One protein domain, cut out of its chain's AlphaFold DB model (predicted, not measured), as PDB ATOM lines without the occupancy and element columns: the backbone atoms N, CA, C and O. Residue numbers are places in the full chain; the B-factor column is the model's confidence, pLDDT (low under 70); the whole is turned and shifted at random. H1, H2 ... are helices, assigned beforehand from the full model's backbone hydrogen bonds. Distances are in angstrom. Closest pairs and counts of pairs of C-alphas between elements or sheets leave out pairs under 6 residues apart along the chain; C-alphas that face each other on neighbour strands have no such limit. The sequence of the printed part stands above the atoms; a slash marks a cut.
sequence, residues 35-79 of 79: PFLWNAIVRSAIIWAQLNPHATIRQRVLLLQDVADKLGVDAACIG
ATOM      1  N   PRO A  35      -0.502 -33.022 -26.953       60.91
ATOM      2  CA  PRO A  35      -0.371 -33.162 -25.497       60.91
ATOM      3  C   PRO A  35      -1.705 -33.090 -24.737       60.91
ATOM      4  O   PRO A  35      -1.813 -33.580 -23.611       60.91
ATOM      5  N   PHE A  36      -2.722 -32.466 -25.334       64.00
ATOM      6  CA  PHE A  36      -4.056 -32.335 -24.762       64.00
ATOM      7  C   PHE A  36      -4.816 -33.667 -24.746       64.00
ATOM      8  O   PHE A  36      -5.324 -34.064 -23.697       64.00
ATOM      9  N   LEU A  37      -4.812 -34.396 -25.868       65.94
ATOM     10  CA  LEU A  37      -5.413 -35.729 -25.975       65.94
ATOM     11  C   LEU A  37      -4.761 -36.709 -24.996       65.94
ATOM     12  O   LEU A  37      -5.465 -37.401 -24.265       65.94
ATOM     13  N   TRP A  38      -3.428 -36.696 -24.898       66.81
ATOM     14  CA  TRP A  38      -2.709 -37.544 -23.943       66.81
ATOM     15  C   TRP A  38      -3.122 -37.269 -22.491       66.81
ATOM     16  O   TRP A  38      -3.454 -38.188 -21.743       66.81
ATOM     17  N   ASN A  39      -3.183 -35.992 -22.096       71.12
ATOM     18  CA  ASN A  39      -3.631 -35.612 -20.755       71.12
ATOM     19  C   ASN A  39      -5.084 -36.019 -20.477       71.12
ATOM     20  O   ASN A  39      -5.391 -36.448 -19.363       71.12
ATOM     21  N   ALA A  40      -5.976 -35.896 -21.463       74.31
ATOM     22  CA  ALA A  40      -7.367 -36.315 -21.328       74.31
ATOM     23  C   ALA A  40      -7.482 -37.836 -21.120       74.31
ATOM     24  O   ALA A  40      -8.189 -38.274 -20.215       74.31
ATOM     25  N   ILE A  41      -6.726 -38.634 -21.881       76.75
ATOM     26  CA  ILE A  41      -6.695 -40.101 -21.759       76.75
ATOM     27  C   ILE A  41      -6.182 -40.523 -20.382       76.75
ATOM     28  O   ILE A  41      -6.836 -41.309 -19.697       76.75
ATOM     29  N   VAL A  42      -5.055 -39.954 -19.934       76.00
ATOM     30  CA  VAL A  42      -4.472 -40.259 -18.617       76.00
ATOM     31  C   VAL A  42      -5.451 -39.910 -17.492       76.00
ATOM     32  O   VAL A  42      -5.667 -40.714 -16.585       76.00
ATOM     33  N   ARG A  43      -6.099 -38.738 -17.553       77.94
ATOM     34  CA  ARG A  43      -7.092 -38.327 -16.546       77.94
ATOM     35  C   ARG A  43      -8.307 -39.251 -16.525       77.94
ATOM     36  O   ARG A  43      -8.721 -39.671 -15.447       77.94
ATOM     37  N   SER A  44      -8.839 -39.610 -17.690       80.94
ATOM     38  CA  SER A  44      -9.957 -40.551 -17.797       80.94
ATOM     39  C   SER A  44      -9.592 -41.940 -17.268       80.94
ATOM     40  O   SER A  44     -10.390 -42.538 -16.549       80.94
ATOM     41  N   ALA A  45      -8.376 -42.429 -17.530       82.00
ATOM     42  CA  ALA A  45      -7.895 -43.702 -16.998       82.00
ATOM     43  C   ALA A  45      -7.779 -43.689 -15.460       82.00
ATOM     44  O   ALA A  45      -8.174 -44.656 -14.805       82.00
ATOM     45  N   ILE A  46      -7.302 -42.584 -14.870       80.25
ATOM     46  CA  ILE A  46      -7.236 -42.405 -13.409       80.25
ATOM     47  C   ILE A  46      -8.637 -42.424 -12.792       80.25
ATOM     48  O   ILE A  46      -8.873 -43.162 -11.835       80.25
ATOM     49  N   ILE A  47      -9.574 -41.649 -13.348       84.00
ATOM     50  CA  ILE A  47     -10.963 -41.598 -12.866       84.00
ATOM     51  C   ILE A  47     -11.604 -42.982 -12.969       84.00
ATOM     52  O   ILE A  47     -12.202 -43.468 -12.011       84.00
ATOM     53  N   TRP A  48     -11.434 -43.659 -14.105       88.31
ATOM     54  CA  TRP A  48     -11.957 -45.006 -14.289       88.31
ATOM     55  C   TRP A  48     -11.391 -45.982 -13.251       88.31
ATOM     56  O   TRP A  48     -12.148 -46.762 -12.675       88.31
ATOM     57  N   ALA A  49     -10.089 -45.920 -12.954       81.56
ATOM     58  CA  ALA A  49      -9.462 -46.776 -11.947       81.56
ATOM     59  C   ALA A  49      -9.989 -46.505 -10.528       81.56
ATOM     60  O   ALA A  49     -10.148 -47.446  -9.752       81.56
ATOM     61  N   GLN A  50     -10.285 -45.244 -10.198       84.31
ATOM     62  CA  GLN A  50     -10.903 -44.865  -8.923       84.31
ATOM     63  C   GLN A  50     -12.341 -45.382  -8.804       84.31
ATOM     64  O   GLN A  50     -12.732 -45.859  -7.742       84.31
ATOM     65  N   LEU A  51     -13.113 -45.324  -9.891       90.62
ATOM     66  CA  LEU A  51     -14.489 -45.825  -9.935       90.62
ATOM     67  C   LEU A  51     -14.565 -47.358  -9.959       90.62
ATOM     68  O   LEU A  51     -15.579 -47.927  -9.564       90.62
ATOM     69  N   ASN A  52     -13.495 -48.033 -10.391       89.88
ATOM     70  CA  ASN A  52     -13.432 -49.487 -10.522       89.88
ATOM     71  C   ASN A  52     -12.284 -50.085  -9.683       89.88
ATOM     72  O   ASN A  52     -11.369 -50.708 -10.236       89.88
ATOM     73  N   PRO A  53     -12.315 -49.962  -8.341       90.56
ATOM     74  CA  PRO A  53     -11.213 -50.406  -7.483       90.56
ATOM     75  C   PRO A  53     -10.964 -51.920  -7.565       90.56
ATOM     76  O   PRO A  53      -9.836 -52.375  -7.390       90.56
ATOM     77  N   HIS A  54     -11.997 -52.699  -7.895       94.50
ATOM     78  CA  HIS A  54     -11.927 -54.156  -8.043       94.50
ATOM     79  C   HIS A  54     -11.633 -54.620  -9.474       94.50
ATOM     80  O   HIS A  54     -11.640 -55.823  -9.735       94.50
ATOM     81  N   ALA A  55     -11.378 -53.698 -10.410       89.81
ATOM     82  CA  ALA A  55     -11.037 -54.065 -11.775       89.81
ATOM     83  C   ALA A  55      -9.760 -54.905 -11.803       89.81
ATOM     84  O   ALA A  55      -8.681 -54.457 -11.394       89.81
ATOM     85  N   THR A  56      -9.891 -56.110 -12.346       91.94
ATOM     86  CA  THR A  56      -8.775 -57.022 -12.581       91.94
ATOM     87  C   THR A  56      -7.787 -56.426 -13.584       91.94
ATOM     88  O   THR A  56      -8.143 -55.589 -14.416       91.94
ATOM     89  N   ILE A  57      -6.543 -56.909 -13.559       86.00
ATOM     90  CA  ILE A  57      -5.511 -56.515 -14.533       86.00
ATOM     91  C   ILE A  57      -6.018 -56.721 -15.968       86.00
ATOM     92  O   ILE A  57      -5.861 -55.844 -16.810       86.00
ATOM     93  N   ARG A  58      -6.716 -57.832 -16.236       86.38
ATOM     94  CA  ARG A  58      -7.280 -58.120 -17.561       86.38
ATOM     95  C   ARG A  58      -8.308 -57.077 -18.008       86.38
ATOM     96  O   ARG A  58      -8.286 -56.676 -19.163       86.38
ATOM     97  N   GLN A  59      -9.185 -56.621 -17.115       86.56
ATOM     98  CA  GLN A  59     -10.170 -55.579 -17.437       86.56
ATOM     99  C   GLN A  59      -9.508 -54.226 -17.713       86.56
ATOM    100  O   GLN A  59      -9.945 -53.509 -18.606       86.56
ATOM    101  N   ARG A  60      -8.427 -53.902 -16.995       84.75
ATOM    102  CA  ARG A  60      -7.623 -52.695 -17.246       84.75
ATOM    103  C   ARG A  60      -6.941 -52.745 -18.617       84.75
ATOM    104  O   ARG A  60      -6.965 -51.757 -19.336       84.75
ATOM    105  N   VAL A  61      -6.395 -53.902 -19.000       84.38
ATOM    106  CA  VAL A  61      -5.791 -54.106 -20.330       84.38
ATOM    107  C   VAL A  61      -6.834 -53.985 -21.442       84.38
ATOM    108  O   VAL A  61      -6.588 -53.294 -22.422       84.38
ATOM    109  N   LEU A  62      -8.012 -54.597 -21.275       87.88
ATOM    110  CA  LEU A  62      -9.100 -54.493 -22.257       87.88
ATOM    111  C   LEU A  62      -9.581 -53.048 -22.438       87.88
ATOM    112  O   LEU A  62      -9.858 -52.637 -23.558       87.88
ATOM    113  N   LEU A  63      -9.645 -52.271 -21.353       86.00
ATOM    114  CA  LEU A  63      -9.965 -50.847 -21.430       86.00
ATOM    115  C   LEU A  63      -8.916 -50.075 -22.239       86.00
ATOM    116  O   LEU A  63      -9.280 -49.268 -23.084       86.00
ATOM    117  N   LEU A  64      -7.625 -50.313 -21.985       82.06
ATOM    118  CA  LEU A  64      -6.547 -49.648 -22.723       82.06
ATOM    119  C   LEU A  64      -6.583 -49.994 -24.216       82.06
ATOM    120  O   LEU A  64      -6.386 -49.105 -25.036       82.06
ATOM    121  N   GLN A  65      -6.891 -51.246 -24.564       83.69
ATOM    122  CA  GLN A  65      -7.066 -51.678 -25.953       83.69
ATOM    123  C   GLN A  65      -8.245 -50.969 -26.630       83.69
ATOM    124  O   GLN A  65      -8.069 -50.385 -27.690       83.69
ATOM    125  N   ASP A  66      -9.414 -50.930 -25.986       84.25
ATOM    126  CA  ASP A  66     -10.601 -50.246 -26.519       84.25
ATOM    127  C   ASP A  66     -10.384 -48.728 -26.675       84.25
ATOM    128  O   ASP A  66     -10.847 -48.111 -27.635       84.25
ATOM    129  N   VAL A  67      -9.633 -48.108 -25.757       80.38
ATOM    130  CA  VAL A  67      -9.222 -46.701 -25.868       80.38
ATOM    131  C   VAL A  67      -8.258 -46.500 -27.039       80.38
ATOM    132  O   VAL A  67      -8.443 -45.558 -27.808       80.38
ATOM    133  N   ALA A  68      -7.262 -47.373 -27.199       76.81
ATOM    134  CA  ALA A  68      -6.301 -47.311 -28.297       76.81
ATOM    135  C   ALA A  68      -6.985 -47.448 -29.668       76.81
ATOM    136  O   ALA A  68      -6.767 -46.611 -30.543       76.81
ATOM    137  N   ASP A  69      -7.898 -48.417 -29.805       79.06
ATOM    138  CA  ASP A  69      -8.682 -48.651 -31.021       79.06
ATOM    139  C   ASP A  69      -9.523 -47.422 -31.398       79.06
ATOM    140  O   ASP A  69      -9.514 -46.979 -32.547       79.06
ATOM    141  N   LYS A  70     -10.211 -46.812 -30.424       78.25
ATOM    142  CA  LYS A  70     -11.011 -45.588 -30.640       78.25
ATOM    143  C   LYS A  70     -10.167 -44.379 -31.025       78.25
ATOM    144  O   LYS A  70     -10.655 -43.483 -31.707       78.25
ATOM    145  N   LEU A  71      -8.921 -44.350 -30.573       71.88
ATOM    146  CA  LEU A  71      -7.951 -43.316 -30.904       71.88
ATOM    147  C   LEU A  71      -7.142 -43.650 -32.159       71.88
ATOM    148  O   LEU A  71      -6.283 -42.858 -32.526       71.88
ATOM    149  N   GLY A  72      -7.362 -44.800 -32.801       73.00
ATOM    150  CA  GLY A  72      -6.576 -45.226 -33.959       73.00
ATOM    151  C   GLY A  72      -5.070 -45.323 -33.684       73.00
ATOM    152  O   GLY A  72      -4.274 -45.151 -34.607       73.00
ATOM    153  N   VAL A  73      -4.667 -45.559 -32.430       69.88
ATOM    154  CA  VAL A  73      -3.263 -45.723 -32.024       69.88
ATOM    155  C   VAL A  73      -3.006 -47.159 -31.593       69.88
ATOM    156  O   VAL A  73      -3.912 -47.857 -31.148       69.88
ATOM    157  N   ASP A  74      -1.758 -47.606 -31.701       69.38
ATOM    158  CA  ASP A  74      -1.373 -48.910 -31.167       69.38
ATOM    159  C   ASP A  74      -1.482 -48.890 -29.632       69.38
ATOM    160  O   ASP A  74      -0.970 -47.983 -28.968       69.38
ATOM    161  N   ALA A  75      -2.128 -49.904 -29.055       62.31
ATOM    162  CA  ALA A  75      -2.224 -50.080 -27.610       62.31
ATOM    163  C   ALA A  75      -0.841 -50.178 -26.942       62.31
ATOM    164  O   ALA A  75      -0.696 -49.785 -25.786       62.31
ATOM    165  N   ALA A  76       0.191 -50.628 -27.669       62.25
ATOM    166  CA  ALA A  76       1.576 -50.620 -27.197       62.25
ATOM    167  C   ALA A  76       2.129 -49.203 -26.934       62.25
ATOM    168  O   ALA A  76       3.095 -49.053 -26.188       62.25
ATOM    169  N   CYS A  77       1.527 -48.161 -27.518       53.62
ATOM    170  CA  CYS A  77       1.903 -46.765 -27.291       53.62
ATOM    171  C   CYS A  77       1.279 -46.168 -26.020       53.62
ATOM    172  O   CYS A  77       1.655 -45.064 -25.630       53.62
ATOM    173  N   ILE A  78       0.342 -46.872 -25.378       56.59
ATOM    174  CA  ILE A  78      -0.306 -46.469 -24.125       56.59
ATOM    175  C   ILE A  78       0.314 -47.292 -22.983       56.59
ATOM    176  O   ILE A  78      -0.332 -48.157 -22.395       56.59
ATOM    177  N   GLY A  79       1.615 -47.078 -22.755       46.38
ATOM    178  CA  GLY A  79       2.426 -47.727 -21.715       46.38
ATOM    179  C   GLY A  79       2.633 -46.839 -20.500       46.38
ATOM    180  O   GLY A  79       3.096 -45.694 -20.699       46.38
TER     181      GLY A  79
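Overview. This is residues 35 to 79 of the 79 residues of an uncharacterized protein of Acetobacter ascendens (UniProt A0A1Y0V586). Two helices make the two arms of a U: H1 runs one way, the tight link turns the printed part round, and H2 runs back with a gap between the arms. After H2 the last residues, 71 to 79, fold back beside the far part of H2, and residues 53 to 59, at the turn, stick out. The 45 printed residues hold two named helices, H1 then H2, and no named strand, and the class is all helix. The whole is compact, with a radius of gyration of the C-alphas of 10.5 A, and spans 28 by 19 by 16 A.

Arrangement. H1, residues 35 to 51, has its centre at (-7.333, -40.007, -17.962) and N-to-C direction (-0.44, -0.56, 0.71). H2, residues 57 to 70, has its centre at (-8.205, -51.584, -22.987) and N-to-C direction (-0.12, 0.57, -0.81). H1 and H2 are near each other: their closest C-alphas are 8.2 A apart, and 10 pairs of C-alphas lie within 10 A. Residues 53 to 59, of which 57 to 59 belong to H2, stand free. In H1 and H2 every O i to N i+4 pair is within hydrogen-bond range.

Along the chain. H1 begins at C-alpha 35, (-0.371, -33.162, -25.497), and measures 24.5 A from first to last C-alpha. Residues 52 to 56 form the link. H2 begins at C-alpha 57, (-5.511, -56.515, -14.533), and ends at C-alpha 70, (-11.011, -45.588, -30.640), 20.2 A away. In the stretch after it, residues 75 to 77 are a helical run too short to bear a name.

Size, cuts and confidence. The two C-alphas farthest apart are those of Pro 35 and His 54, at 29.6 A. The C-alphas of Pro 35 and Gly 79, the chain's last residue, are 15.3 A apart. The printed part has no cut, and the link from H1 to H2 is tight. The mean pLDDT of the printed part is 77.6; residues 35 to 38 and 73 to 79 are under 70.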